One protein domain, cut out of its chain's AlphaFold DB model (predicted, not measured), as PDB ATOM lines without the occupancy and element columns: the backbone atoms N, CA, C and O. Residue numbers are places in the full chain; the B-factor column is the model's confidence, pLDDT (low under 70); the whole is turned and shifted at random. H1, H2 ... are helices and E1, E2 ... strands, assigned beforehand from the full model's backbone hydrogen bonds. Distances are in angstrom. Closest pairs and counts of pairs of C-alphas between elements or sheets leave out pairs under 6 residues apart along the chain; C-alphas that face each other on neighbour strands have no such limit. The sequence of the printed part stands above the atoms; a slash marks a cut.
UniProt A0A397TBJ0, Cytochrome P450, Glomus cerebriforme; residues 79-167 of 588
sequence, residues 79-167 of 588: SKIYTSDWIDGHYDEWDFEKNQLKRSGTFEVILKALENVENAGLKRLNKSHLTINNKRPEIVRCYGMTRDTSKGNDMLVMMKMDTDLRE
ATOM      1  N   SER A  79      30.431  -7.898 102.573       59.75
ATOM      2  CA  SER A  79      29.185  -8.641 102.745       59.75
ATOM      3  C   SER A  79      29.259  -9.637 103.895       59.75
ATOM      4  O   SER A  79      30.264 -10.325 104.068       59.75
ATOM      5  N   LYS A  80      28.163  -9.754 104.641       67.00
ATOM      6  CA  LYS A  80      27.935 -10.762 105.681       67.00
ATOM      7  C   LYS A  80      27.152 -11.937 105.093       67.00
ATOM      8  O   LYS A  80      26.235 -11.725 104.305       67.00
ATOM      9  N   ILE A  81      27.515 -13.164 105.463       71.25
ATOM     10  CA  ILE A  81      26.934 -14.403 104.925       71.25
ATOM     11  C   ILE A  81      26.427 -15.264 106.089       71.25
ATOM     12  O   ILE A  81      27.160 -15.462 107.057       71.25
ATOM     13  N   TYR A  82      25.203 -15.782 105.977       74.38
ATOM     14  CA  TYR A  82      24.562 -16.678 106.944       74.38
ATOM     15  C   TYR A  82      24.057 -17.943 106.244       74.38
ATOM     16  O   TYR A  82      23.674 -17.879 105.080       74.38
ATOM     17  N   THR A  83      24.003 -19.069 106.951       76.88
ATOM     18  CA  THR A  83      23.370 -20.309 106.470       76.88
ATOM     19  C   THR A  83      22.030 -20.489 107.175       76.88
ATOM     20  O   THR A  83      21.945 -20.232 108.375       76.88
ATOM     21  N   SER A  84      20.987 -20.905 106.456       74.69
ATOM     22  CA  SER A  84      19.642 -21.084 107.013       74.69
ATOM     23  C   SER A  84      18.880 -22.205 106.314       74.69
ATOM     24  O   SER A  84      19.005 -22.376 105.106       74.69
ATOM     25  N   ASP A  85      18.000 -22.879 107.050       79.69
ATOM     26  CA  ASP A  85      17.014 -23.795 106.477       79.69
ATOM     27  C   ASP A  85      15.796 -23.015 105.976       79.69
ATOM     28  O   ASP A  85      15.121 -22.316 106.741       79.69
ATOM     29  N   TRP A  86      15.480 -23.131 104.689       81.25
ATOM     30  CA  TRP A  86      14.251 -22.594 104.120       81.25
ATOM     31  C   TRP A  86      13.143 -23.641 104.226       81.25
ATOM     32  O   TRP A  86      13.044 -24.529 103.389       81.25
ATOM     33  N   ILE A  87      12.309 -23.521 105.267       71.38
ATOM     34  CA  ILE A  87      11.347 -24.541 105.738       71.38
ATOM     35  C   ILE A  87      10.448 -25.115 104.634       71.38
ATOM     36  O   ILE A  87      10.245 -26.327 104.601       71.38
ATOM     37  N   ASP A  88       9.956 -24.278 103.727       76.62
ATOM     38  CA  ASP A  88       9.099 -24.725 102.627       76.62
ATOM     39  C   ASP A  88       9.816 -24.688 101.268       76.62
ATOM     40  O   ASP A  88       9.236 -25.064 100.259       76.62
ATOM     41  N   GLY A  89      11.068 -24.232 101.221       78.88
ATOM     42  CA  GLY A  89      11.860 -24.171  99.999       78.88
ATOM     43  C   GLY A  89      11.270 -23.294  98.890       78.88
ATOM     44  O   GLY A  89      10.309 -22.530  99.057       78.88
ATOM     45  N   HIS A  90      11.885 -23.413  97.718       77.12
ATOM     46  CA  HIS A  90      11.452 -22.719  96.513       77.12
ATOM     47  C   HIS A  90      10.295 -23.457  95.828       77.12
ATOM     48  O   HIS A  90      10.085 -24.655  96.041       77.12
ATOM     49  N   TYR A  91       9.537 -22.725  95.010       79.25
ATOM     50  CA  TYR A  91       8.540 -23.320  94.124       79.25
ATOM     51  C   TYR A  91       9.242 -24.096  93.013       79.25
ATOM     52  O   TYR A  91      10.160 -23.558  92.392       79.25
ATOM     53  N   ASP A  92       8.807 -25.332  92.800       71.06
ATOM     54  CA  ASP A  92       9.445 -26.263  91.870       71.06
ATOM     55  C   ASP A  92       8.586 -26.430  90.610       71.06
ATOM     56  O   ASP A  92       8.978 -26.038  89.513       71.06
ATOM     57  N   GLU A  93       7.341 -26.872  90.793       77.25
ATOM     58  CA  GLU A  93       6.388 -27.135  89.712       77.25
ATOM     59  C   GLU A  93       4.962 -26.716  90.096       77.25
ATOM     60  O   GLU A  93       4.619 -26.595  91.276       77.25
ATOM     61  N   TRP A  94       4.112 -26.471  89.098       78.31
ATOM     62  CA  TRP A  94       2.680 -26.258  89.312       78.31
ATOM     63  C   TRP A  94       1.963 -27.613  89.363       78.31
ATOM     64  O   TRP A  94       2.009 -28.373  88.399       78.31
ATOM     65  N   ASP A  95       1.293 -27.913  90.478       78.00
ATOM     66  CA  ASP A  95       0.446 -29.099  90.614       78.00
ATOM     67  C   ASP A  95      -0.937 -28.769  90.027       78.00
ATOM     68  O   ASP A  95      -1.751 -28.080  90.652       78.00
ATOM     69  N   PHE A  96      -1.175 -29.223  88.791       77.50
ATOM     70  CA  PHE A  96      -2.417 -28.974  88.053       77.50
ATOM     71  C   PHE A  96      -3.639 -29.652  88.684       77.50
ATOM     72  O   PHE A  96      -4.745 -29.140  88.541       77.50
ATOM     73  N   GLU A  97      -3.462 -30.758  89.409       79.25
ATOM     74  CA  GLU A  97      -4.575 -31.460  90.062       79.25
ATOM     75  C   GLU A  97      -5.035 -30.728  91.322       79.25
ATOM     76  O   GLU A  97      -6.224 -30.692  91.639       79.25
ATOM     77  N   LYS A  98      -4.093 -30.113  92.042       78.75
ATOM     78  CA  LYS A  98      -4.374 -29.386  93.288       78.75
ATOM     79  C   LYS A  98      -4.498 -27.876  93.105       78.75
ATOM     80  O   LYS A  98      -4.739 -27.181  94.090       78.75
ATOM     81  N   ASN A  99      -4.331 -27.369  91.880       78.69
ATOM     82  CA  ASN A  99      -4.324 -25.940  91.547       78.69
ATOM     83  C   ASN A  99      -3.422 -25.107  92.479       78.69
ATOM     84  O   ASN A  99      -3.792 -24.027  92.940       78.69
ATOM     85  N   GLN A 100      -2.226 -25.616  92.778       82.56
ATOM     86  CA  GLN A 100      -1.284 -24.946  93.673       82.56
ATOM     87  C   GLN A 100       0.164 -25.156  93.233       82.56
ATOM     88  O   GLN A 100       0.521 -26.185  92.662       82.56
ATOM     89  N   LEU A 101       1.033 -24.197  93.559       76.06
ATOM     90  CA  LEU A 101       2.473 -24.365  93.380       76.06
ATOM     91  C   LEU A 101       3.006 -25.384  94.385       76.06
ATOM     92  O   LEU A 101       2.918 -25.185  95.602       76.06
ATOM     93  N   LYS A 102       3.612 -26.452  93.873       80.12
ATOM     94  CA  LYS A 102       4.328 -27.426  94.678       80.12
ATOM     95  C   LYS A 102       5.654 -26.829  95.121       80.12
ATOM     96  O   LYS A 102       6.388 -26.181  94.369       80.12
ATOM     97  N   ARG A 103       5.935 -27.039  96.395       79.75
ATOM     98  CA  ARG A 103       7.135 -26.564  97.062       79.75
ATOM     99  C   ARG A 103       8.133 -27.702  97.221       79.75
ATOM    100  O   ARG A 103       7.735 -28.826  97.514       79.75
ATOM    101  N   SER A 104       9.413 -27.383  97.062       77.25
ATOM    102  CA  SER A 104      10.533 -28.338  97.142       77.25
ATOM    103  C   SER A 104      10.764 -28.920  98.547       77.25
ATOM    104  O   SER A 104      11.496 -29.895  98.692       77.25
ATOM    105  N   GLY A 105      10.112 -28.373  99.582       78.31
ATOM    106  CA  GLY A 105      10.314 -28.786 100.971       78.31
ATOM    107  C   GLY A 105      11.518 -28.090 101.605       78.31
ATOM    108  O   GLY A 105      12.079 -27.158 101.034       78.31
ATOM    109  N   THR A 106      11.893 -28.494 102.822       78.44
ATOM    110  CA  THR A 106      12.968 -27.813 103.555       78.44
ATOM    111  C   THR A 106      14.302 -27.937 102.814       78.44
ATOM    112  O   THR A 106      14.773 -29.048 102.590       78.44
ATOM    113  N   PHE A 107      14.905 -26.801 102.456       77.88
ATOM    114  CA  PHE A 107      16.154 -26.739 101.692       77.88
ATOM    115  C   PHE A 107      17.136 -25.731 102.302       77.88
ATOM    116  O   PHE A 107      16.729 -24.641 102.707       77.88
ATOM    117  N   GLU A 108      18.425 -26.065 102.355       78.50
ATOM    118  CA  GLU A 108      19.461 -25.185 102.906       78.50
ATOM    119  C   GLU A 108      19.829 -24.046 101.943       78.50
ATOM    120  O   GLU A 108      20.152 -24.255 100.773       78.50
ATOM    121  N   VAL A 109      19.848 -22.818 102.454       84.44
ATOM    122  CA  VAL A 109      20.179 -21.608 101.695       84.44
ATOM    123  C   VAL A 109      21.238 -20.768 102.396       84.44
ATOM    124  O   VAL A 109      21.466 -20.858 103.604       84.44
ATOM    125  N   ILE A 110      21.863 -19.897 101.613       84.81
ATOM    126  CA  ILE A 110      22.757 -18.849 102.077       84.81
ATOM    127  C   ILE A 110      22.032 -17.502 102.024       84.81
ATOM    128  O   ILE A 110      21.474 -17.123 100.995       84.81
ATOM    129  N   LEU A 111      22.074 -16.752 103.124       83.06
ATOM    130  CA  LEU A 111      21.605 -15.373 103.209       83.06
ATOM    131  C   LEU A 111      22.803 -14.431 103.157       83.06
ATOM    132  O   LEU A 111      23.640 -14.427 104.060       83.06
ATOM    133  N   LYS A 112      22.892 -13.615 102.108       81.06
ATOM    134  CA  LYS A 112      23.979 -12.647 101.933       81.06
ATOM    135  C   LYS A 112      23.473 -11.228 102.172       81.06
ATOM    136  O   LYS A 112      22.709 -10.697 101.368       81.06
ATOM    137  N   ALA A 113      23.915 -10.613 103.263       75.31
ATOM    138  CA  ALA A 113      23.661  -9.214 103.588       75.31
ATOM    139  C   ALA A 113      24.813  -8.343 103.069       75.31
ATOM    140  O   ALA A 113      25.974  -8.583 103.400       75.31
ATOM    141  N   LEU A 114      24.510  -7.331 102.258       66.31
ATOM    142  CA  LEU A 114      25.500  -6.343 101.820       66.31
ATOM    143  C   LEU A 114      25.461  -5.149 102.774       66.31
ATOM    144  O   LEU A 114      24.391  -4.598 103.021       66.31
ATOM    145  N   GLU A 115      26.609  -4.749 103.318       63.22
ATOM    146  CA  GLU A 115      26.682  -3.543 104.149       63.22
ATOM    147  C   GLU A 115      26.849  -2.307 103.257       63.22
ATOM    148  O   GLU A 115      27.590  -2.348 102.278       63.22
ATOM    149  N   ASN A 116      26.179  -1.202 103.601       58.72
ATOM    150  CA  ASN A 116      26.306   0.100 102.927       58.72
ATOM    151  C   ASN A 116      25.896   0.137 101.437       58.72
ATOM    152  O   ASN A 116      26.364   0.997 100.695       58.72
ATOM    153  N   VAL A 117      25.018  -0.763 100.981       58.72
ATOM    154  CA  VAL A 117      24.446  -0.714  99.623       58.72
ATOM    155  C   VAL A 117      23.042  -0.118  99.683       58.72
ATOM    156  O   VAL A 117      22.174  -0.642 100.378       58.72
ATOM    157  N   GLU A 118      22.797   0.962  98.935       61.81
ATOM    158  CA  GLU A 118      21.453   1.528  98.791       61.81
ATOM    159  C   GLU A 118      20.468   0.481  98.248       61.81
ATOM    160  O   GLU A 118      20.777  -0.291  97.336       61.81
ATOM    161  N   ASN A 119      19.237   0.490  98.763       61.78
ATOM    162  CA  ASN A 119      18.195  -0.491  98.442       61.78
ATOM    163  C   ASN A 119      17.930  -0.614  96.917       61.78
ATOM    164  O   ASN A 119      17.662  -1.695  96.387       61.78
ATOM    165  N   ALA A 120      18.088   0.487  96.172       59.69
ATOM    166  CA  ALA A 120      17.982   0.510  94.711       59.69
ATOM    167  C   ALA A 120      19.081  -0.310  94.002       59.69
ATOM    168  O   ALA A 120      18.799  -0.991  93.011       59.69
ATOM    169  N   GLY A 121      20.314  -0.296  94.522       64.25
ATOM    170  CA  GLY A 121      21.433  -1.084  94.004       64.25
ATOM    171  C   GLY A 121      21.215  -2.584  94.193       64.25
ATOM    172  O   GLY A 121      21.413  -3.364  93.262       64.25
ATOM    173  N   LEU A 122      20.699  -2.982  95.359       65.19
ATOM    174  CA  LEU A 122      20.410  -4.383  95.676       65.19
ATOM    175  C   LEU A 122      19.265  -4.952  94.821       65.19
ATOM    176  O   LEU A 122      19.367  -6.066  94.310       65.19
ATOM    177  N   LYS A 123      18.208  -4.166  94.581       69.44
ATOM    178  CA  LYS A 123      17.119  -4.547  93.663       69.44
ATOM    179  C   LYS A 123      17.605  -4.720  92.224       69.44
ATOM    180  O   LYS A 123      17.191  -5.667  91.555       69.44
ATOM    181  N   ARG A 124      18.493  -3.836  91.746       70.94
ATOM    182  CA  ARG A 124      19.139  -3.967  90.429       70.94
ATOM    183  C   ARG A 124      19.966  -5.249  90.339       70.94
ATOM    184  O   ARG A 124      19.786  -5.999  89.387       70.94
ATOM    185  N   LEU A 125      20.796  -5.521  91.346       68.56
ATOM    186  CA  LEU A 125      21.597  -6.744  91.442       68.56
ATOM    187  C   LEU A 125      20.723  -8.001  91.423       68.56
ATOM    188  O   LEU A 125      20.964  -8.875  90.599       68.56
ATOM    189  N   ASN A 126      19.681  -8.069  92.257       72.06
ATOM    190  CA  ASN A 126      18.743  -9.194  92.270       72.06
ATOM    191  C   ASN A 126      18.076  -9.387  90.896       72.06
ATOM    192  O   ASN A 126      18.029 -10.499  90.381       72.06
ATOM    193  N   LYS A 127      17.622  -8.300  90.253       75.06
ATOM    194  CA  LYS A 127      17.017  -8.355  88.912       75.06
ATOM    195  C   LYS A 127      17.992  -8.894  87.860       75.06
ATOM    196  O   LYS A 127      17.625  -9.782  87.090       75.06
ATOM    197  N   SER A 128      19.226  -8.389  87.830       72.12
ATOM    198  CA  SER A 128      20.271  -8.890  86.930       72.12
ATOM    199  C   SER A 128      20.595 -10.357  87.210       72.12
ATOM    200  O   SER A 128      20.629 -11.159  86.283       72.12
ATOM    201  N   HIS A 129      20.747 -10.735  88.481       69.75
ATOM    202  CA  HIS A 129      21.073 -12.102  88.870       69.75
ATOM    203  C   HIS A 129      19.962 -13.086  88.489       69.75
ATOM    204  O   HIS A 129      20.258 -14.140  87.942       69.75
ATOM    205  N   LEU A 130      18.689 -12.731  88.702       70.69
ATOM    206  CA  LEU A 130      17.534 -13.533  88.275       70.69
ATOM    207  C   LEU A 130      17.458 -13.676  86.747       70.69
ATOM    208  O   LEU A 130      17.130 -14.746  86.245       70.69
ATOM    209  N   THR A 131      17.807 -12.621  86.003       70.06
ATOM    210  CA  THR A 131      17.804 -12.641  84.529       70.06
ATOM    211  C   THR A 131      18.862 -13.591  83.967       70.06
ATOM    212  O   THR A 131      18.609 -14.275  82.978       70.06
ATOM    213  N   ILE A 132      20.046 -13.629  84.585       68.19
ATOM    214  CA  ILE A 132      21.160 -14.468  84.128       68.19
ATOM    215  C   ILE A 132      20.971 -15.925  84.596       68.19
ATOM    216  O   ILE A 132      21.139 -16.847  83.807       68.19
ATOM    217  N   ASN A 133      20.546 -16.129  85.844       66.19
ATOM    218  CA  ASN A 133      20.287 -17.439  86.455       66.19
ATOM    219  C   ASN A 133      19.223 -18.257  85.694       66.19
ATOM    220  O   ASN A 133      19.390 -19.451  85.492       66.19
ATOM    221  N   ASN A 134      18.177 -17.611  85.163       63.59
ATOM    222  CA  ASN A 134      17.175 -18.290  84.327       63.59
ATOM    223  C   ASN A 134      17.710 -18.774  82.967       63.59
ATOM    224  O   ASN A 134      17.009 -19.502  82.270       63.59
ATOM    225  N   LYS A 135      18.912 -18.346  82.561       66.06
ATOM    226  CA  LYS A 135      19.528 -18.725  81.284       66.06
ATOM    227  C   LYS A 135      20.709 -19.684  81.437       66.06
ATOM    228  O   LYS A 135      21.095 -20.278  80.439       66.06
ATOM    229  N   ARG A 136      21.307 -19.791  82.630       68.12
ATOM    230  CA  ARG A 136      22.581 -20.491  82.865       68.12
ATOM    231  C   ARG A 136      22.551 -21.249  84.200       68.12
ATOM    232  O   ARG A 136      22.680 -20.598  85.242       68.12
ATOM    233  N   PRO A 137      22.374 -22.584  84.201       67.50
ATOM    234  CA  PRO A 137      22.267 -23.381  85.427       67.50
ATOM    235  C   PRO A 137      23.568 -23.455  86.256       67.50
ATOM    236  O   PRO A 137      23.533 -23.871  87.410       67.50
ATOM    237  N   GLU A 138      24.705 -23.021  85.710       70.81
ATOM    238  CA  GLU A 138      26.026 -22.994  86.357       70.81
ATOM    239  C   GLU A 138      26.200 -21.785  87.282       70.81
ATOM    240  O   GLU A 138      27.113 -21.741  88.109       70.81
ATOM    241  N   ILE A 139      25.340 -20.774  87.142       73.44
ATOM    242  CA  ILE A 139      25.346 -19.610  88.019       73.44
ATOM    243  C   ILE A 139      24.540 -19.943  89.267       73.44
ATOM    244  O   ILE A 139      23.378 -20.332  89.186       73.44
ATOM    245  N   VAL A 140      25.160 -19.746  90.436       78.19
ATOM    246  CA  VAL A 140      24.551 -20.056  91.739       78.19
ATOM    247  C   VAL A 140      23.149 -19.466  91.827       78.19
ATOM    248  O   VAL A 140      22.957 -18.253  91.693       78.19
ATOM    249  N   ARG A 141      22.158 -20.325  92.084       77.75
ATOM    250  CA  ARG A 141      20.758 -19.917  92.033       77.75
ATOM    251  C   ARG A 141      20.469 -18.862  93.104       77.75
ATOM    252  O   ARG A 141      20.617 -19.112  94.295       77.75
ATOM    253  N   CYS A 142      20.039 -17.674  92.686       83.25
ATOM    254  CA  CYS A 142      19.478 -16.648  93.565       83.25
ATOM    255  C   CYS A 142      17.953 -16.767  93.535       83.25
ATOM    256  O   CYS A 142      17.351 -16.642  92.469       83.25
ATOM    257  N   TYR A 143      17.336 -17.025  94.686       80.56
ATOM    258  CA  TYR A 143      15.889 -17.220  94.819       80.56
ATOM    259  C   TYR A 143      15.129 -15.913  95.060       80.56
ATOM    260  O   TYR A 143      13.909 -15.870  94.917       80.56
ATOM    261  N   GLY A 144      15.841 -14.842  95.416       81.25
ATOM    262  CA  GLY A 144      15.267 -13.517  95.606       81.25
ATOM    263  C   GLY A 144      15.858 -12.796  96.809       81.25
ATOM    264  O   GLY A 144      17.005 -13.021  97.195       81.25
ATOM    265  N   MET A 145      15.059 -11.911  97.398       80.94
ATOM    266  CA  MET A 145      15.448 -11.089  98.540       80.94
ATOM    267  C   MET A 145      14.563 -11.383  99.749       80.94
ATOM    268  O   MET A 145      13.372 -11.647  99.607       80.94
ATOM    269  N   THR A 146      15.144 -11.279 100.937       80.62
ATOM    270  CA  THR A 146      14.439 -11.300 102.220       80.62
ATOM    271  C   THR A 146      14.889 -10.115 103.073       80.62
ATOM    272  O   THR A 146      15.852  -9.433 102.726       80.62
ATOM    273  N   ARG A 147      14.203  -9.852 104.183       75.19
ATOM    274  CA  ARG A 147      14.532  -8.761 105.104       75.19
ATOM    275  C   ARG A 147      14.713  -9.294 106.512       75.19
ATOM    276  O   ARG A 147      13.864 -10.027 107.012       75.19
ATOM    277  N   ASP A 148      15.796  -8.879 107.157       70.62
ATOM    278  CA  ASP A 148      15.977  -9.082 108.590       70.62
ATOM    279  C   ASP A 148      14.994  -8.178 109.350       70.62
ATOM    280  O   ASP A 148      15.102  -6.950 109.316       70.62
ATOM    281  N   THR A 149      14.022  -8.782 110.035       64.31
ATOM    282  CA  THR A 149      12.987  -8.065 110.794       64.31
ATOM    283  C   THR A 149      13.522  -7.379 112.053       64.31
ATOM    284  O   THR A 149      12.835  -6.519 112.594       64.31
ATOM    285  N   SER A 150      14.736  -7.710 112.506       58.31
ATOM    286  CA  SER A 150      15.358  -7.127 113.703       58.31
ATOM    287  C   SER A 150      16.218  -5.890 113.411       58.31
ATOM    288  O   SER A 150      16.316  -4.997 114.251       58.31
ATOM    289  N   LYS A 151      16.836  -5.820 112.221       58.84
ATOM    290  CA  LYS A 151      17.806  -4.769 111.837       58.84
ATOM    291  C   LYS A 151      17.444  -4.001 110.564       58.84
ATOM    292  O   LYS A 151      18.127  -3.038 110.237       58.84
ATOM    293  N   GLY A 152      16.407  -4.417 109.835       61.03
ATOM    294  CA  GLY A 152      15.935  -3.746 108.617       61.03
ATOM    295  C   GLY A 152      16.809  -3.952 107.373       61.03
ATOM    296  O   GLY A 152      16.540  -3.339 106.344       61.03
ATOM    297  N   ASN A 153      17.830  -4.811 107.437       67.56
ATOM    298  CA  ASN A 153      18.731  -5.054 106.312       67.56
ATOM    299  C   ASN A 153      18.109  -6.031 105.305       67.56
ATOM    300  O   ASN A 153      17.661  -7.121 105.673       67.56
ATOM    301  N   ASP A 154      18.120  -5.650 104.028       74.62
ATOM    302  CA  ASP A 154      17.739  -6.527 102.925       74.62
ATOM    303  C   ASP A 154      18.887  -7.504 102.605       74.62
ATOM    304  O   ASP A 154      20.067  -7.146 102.597       74.62
ATOM    305  N   MET A 155      18.539  -8.763 102.348       80.31
ATOM    306  CA  MET A 155      19.476  -9.868 102.137       80.31
ATOM    307  C   MET A 155      19.103 -10.650 100.882       80.31
ATOM    308  O   MET A 155      17.924 -10.815 100.581       80.31
ATOM    309  N   LEU A 156      20.101 -11.169 100.168       83.75
ATOM    310  CA  LEU A 156      19.891 -12.090  99.049       83.75
ATOM    311  C   LEU A 156      19.776 -13.523  99.562       83.75
ATOM    312  O   LEU A 156      20.588 -13.943 100.385       83.75
ATOM    313  N   VAL A 157      18.798 -14.264  99.048       84.00
ATOM    314  CA  VAL A 157      18.609 -15.695  99.308       84.00
ATOM    315  C   VAL A 157      19.236 -16.471  98.155       84.00
ATOM    316  O   VAL A 157      18.766 -16.389  97.020       84.00
ATOM    317  N   MET A 158      20.302 -17.211  98.435       84.12
ATOM    318  CA  MET A 158      21.107 -17.919  97.441       84.12
ATOM    319  C   MET A 158      21.179 -19.412  97.759       84.12
ATOM    320  O   MET A 158      21.108 -19.810  98.920       84.12
ATOM    321  N   MET A 159      21.338 -20.244  96.736       82.25
ATOM    322  CA  MET A 159      21.633 -21.664  96.897       82.25
ATOM    323  C   MET A 159      22.950 -21.837  97.653       82.25
ATOM    324  O   MET A 159      23.934 -21.143  97.384       82.25
ATOM    325  N   LYS A 160      22.952 -22.751  98.625       81.31
ATOM    326  CA  LYS A 160      24.169 -23.114  99.338       81.31
ATOM    327  C   LYS A 160      25.075 -23.915  98.408       81.31
ATOM    328  O   LYS A 160      24.649 -24.914  97.840       81.31
ATOM    329  N   MET A 161      26.316 -23.458  98.288       80.69
ATOM    330  CA  MET A 161      27.395 -24.181  97.622       80.69
ATOM    331  C   MET A 161      28.331 -24.769  98.677       80.69
ATOM    332  O   MET A 161      28.433 -24.230  99.783       80.69
ATOM    333  N   ASP A 162      29.028 -25.849  98.330       76.31
ATOM    334  CA  ASP A 162      29.877 -26.587  99.273       76.31
ATOM    335  C   ASP A 162      31.101 -25.785  99.731       76.31
ATOM    336  O   ASP A 162      31.501 -25.847 100.896       76.31
ATOM    337  N   THR A 163      31.693 -25.001  98.828       72.75
ATOM    338  CA  THR A 163      32.895 -24.208  99.105       72.75
ATOM    339  C   THR A 163      33.003 -23.006  98.165       72.75
ATOM    340  O   THR A 163      32.343 -22.952  97.125       72.75
ATOM    341  N   ASP A 164      33.825 -22.023  98.533       70.50
ATOM    342  CA  ASP A 164      34.193 -20.921  97.648       70.50
ATOM    343  C   ASP A 164      35.534 -21.186  96.949       70.50
ATOM    344  O   ASP A 164      36.311 -22.054  97.346       70.50
ATOM    345  N   LEU A 165      35.825 -20.422  95.893       59.78
ATOM    346  CA  LEU A 165      37.044 -20.595  95.103       59.78
ATOM    347  C   LEU A 165      38.320 -20.490  95.956       59.78
ATOM    348  O   LEU A 165      39.286 -21.203  95.706       59.78
ATOM    349  N   ARG A 166      38.352 -19.613  96.964       57.62
ATOM    350  CA  ARG A 166      39.544 -19.420  97.799       57.62
ATOM    351  C   ARG A 166      39.785 -20.647  98.670       57.62
ATOM    352  O   ARG A 166      40.919 -21.115  98.730       57.62
ATOM    353  N   GLU A 167      38.749 -21.143  99.338       62.47
ATOM    354  CA  GLU A 167      38.819 -22.360 100.149       62.47
ATOM    355  C   GLU A 167      39.147 -23.581  99.279       62.47
ATOM    356  O   GLU A 167      40.066 -24.333  99.608       62.47
TER     357      GLU A 167
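Overview. This is residues 79 to 167 of the 588 residues of the protein "Cytochrome P450" of Glomus cerebriforme (UniProt A0A397TBJ0). A strongly twisted sheet of four strands, E1, E4, E6 and E5, has the one helix H1 packed over one face, above E6 and E5, with no named element on its other face. The hairpin of E2 and E3 makes an arm beyond one end of E1 and E4, and residues 162 to 167 stand free. The 89 printed residues hold one named helix and six named strands, in the order E1, E2, E3, E4, H1, E5, E6; the class is mixed, helices and strands. The sheet's order is E1, E4, E6, E5, all antiparallel, and E2 and E3 form a second, antiparallel sheet. The whole is only just compact, close to loose, with a radius of gyration of the C-alphas of 14.4 A and spans of 46 by 31 by 24 A.

Arrangement. In the larger sheet the inner strand E4, residues 107 to 114, is antiparallel to the edge strand E1, residues 79 to 86, with N 82 and O 111 2.8 A apart, within hydrogen-bond range. On its other side E4 is antiparallel to E6, residues 154 to 159, where N 110 and O 158 are 2.8 A apart. E6 forms a hairpin with the edge strand E5, residues 142 to 147; N 143 and O 157 are 2.8 A apart. H1, residues 119 to 133, is on this sheet at a height of 9.1 A, two layers with the helix on one face. It lies over E6 and E5 and runs along the strands, at 11 degrees to E6 on the local plane. The closest C-alphas of H1 and E5 are those of Leu 130 and Cys 142, 6.4 A apart. E4, H1 and E5 form a split strand-helix-strand unit, two strands running the same way with E6 between them, and its crossover is right-handed. In H1 every O i to N i+4 pair is within hydrogen-bond range. E2, residues 91 to 95, and E3, residues 100 to 103, form a hairpin, with N 95 and O 100 2.9 A apart; both are apart from H1, E5 and E6.

Along the chain. E1 begins at C-alpha 79, (29.185, -8.641, 102.745), bends by 52 degrees at residue 83 and is 20.5 A long. E2 measures 10.5 A and E3 9.2 A. E4 is 22.4 A long, and H1 is 20.9 A, beginning at C-alpha 119, (18.195, -0.491, 98.442). E5 measures 14.8 A, and E6 measures 16.8 A and ends at C-alpha 159, (21.633, -21.664, 96.897).

Size, cuts and confidence. The C-alphas of Glu 97 and Arg 166, the two farthest apart, are 46.4 A apart. The printed part has no cut and no long link. The mean pLDDT of the printed part is 73.2; 28 residues are under 70, among them 114 to 123, 132 to 137 and 149 to 153.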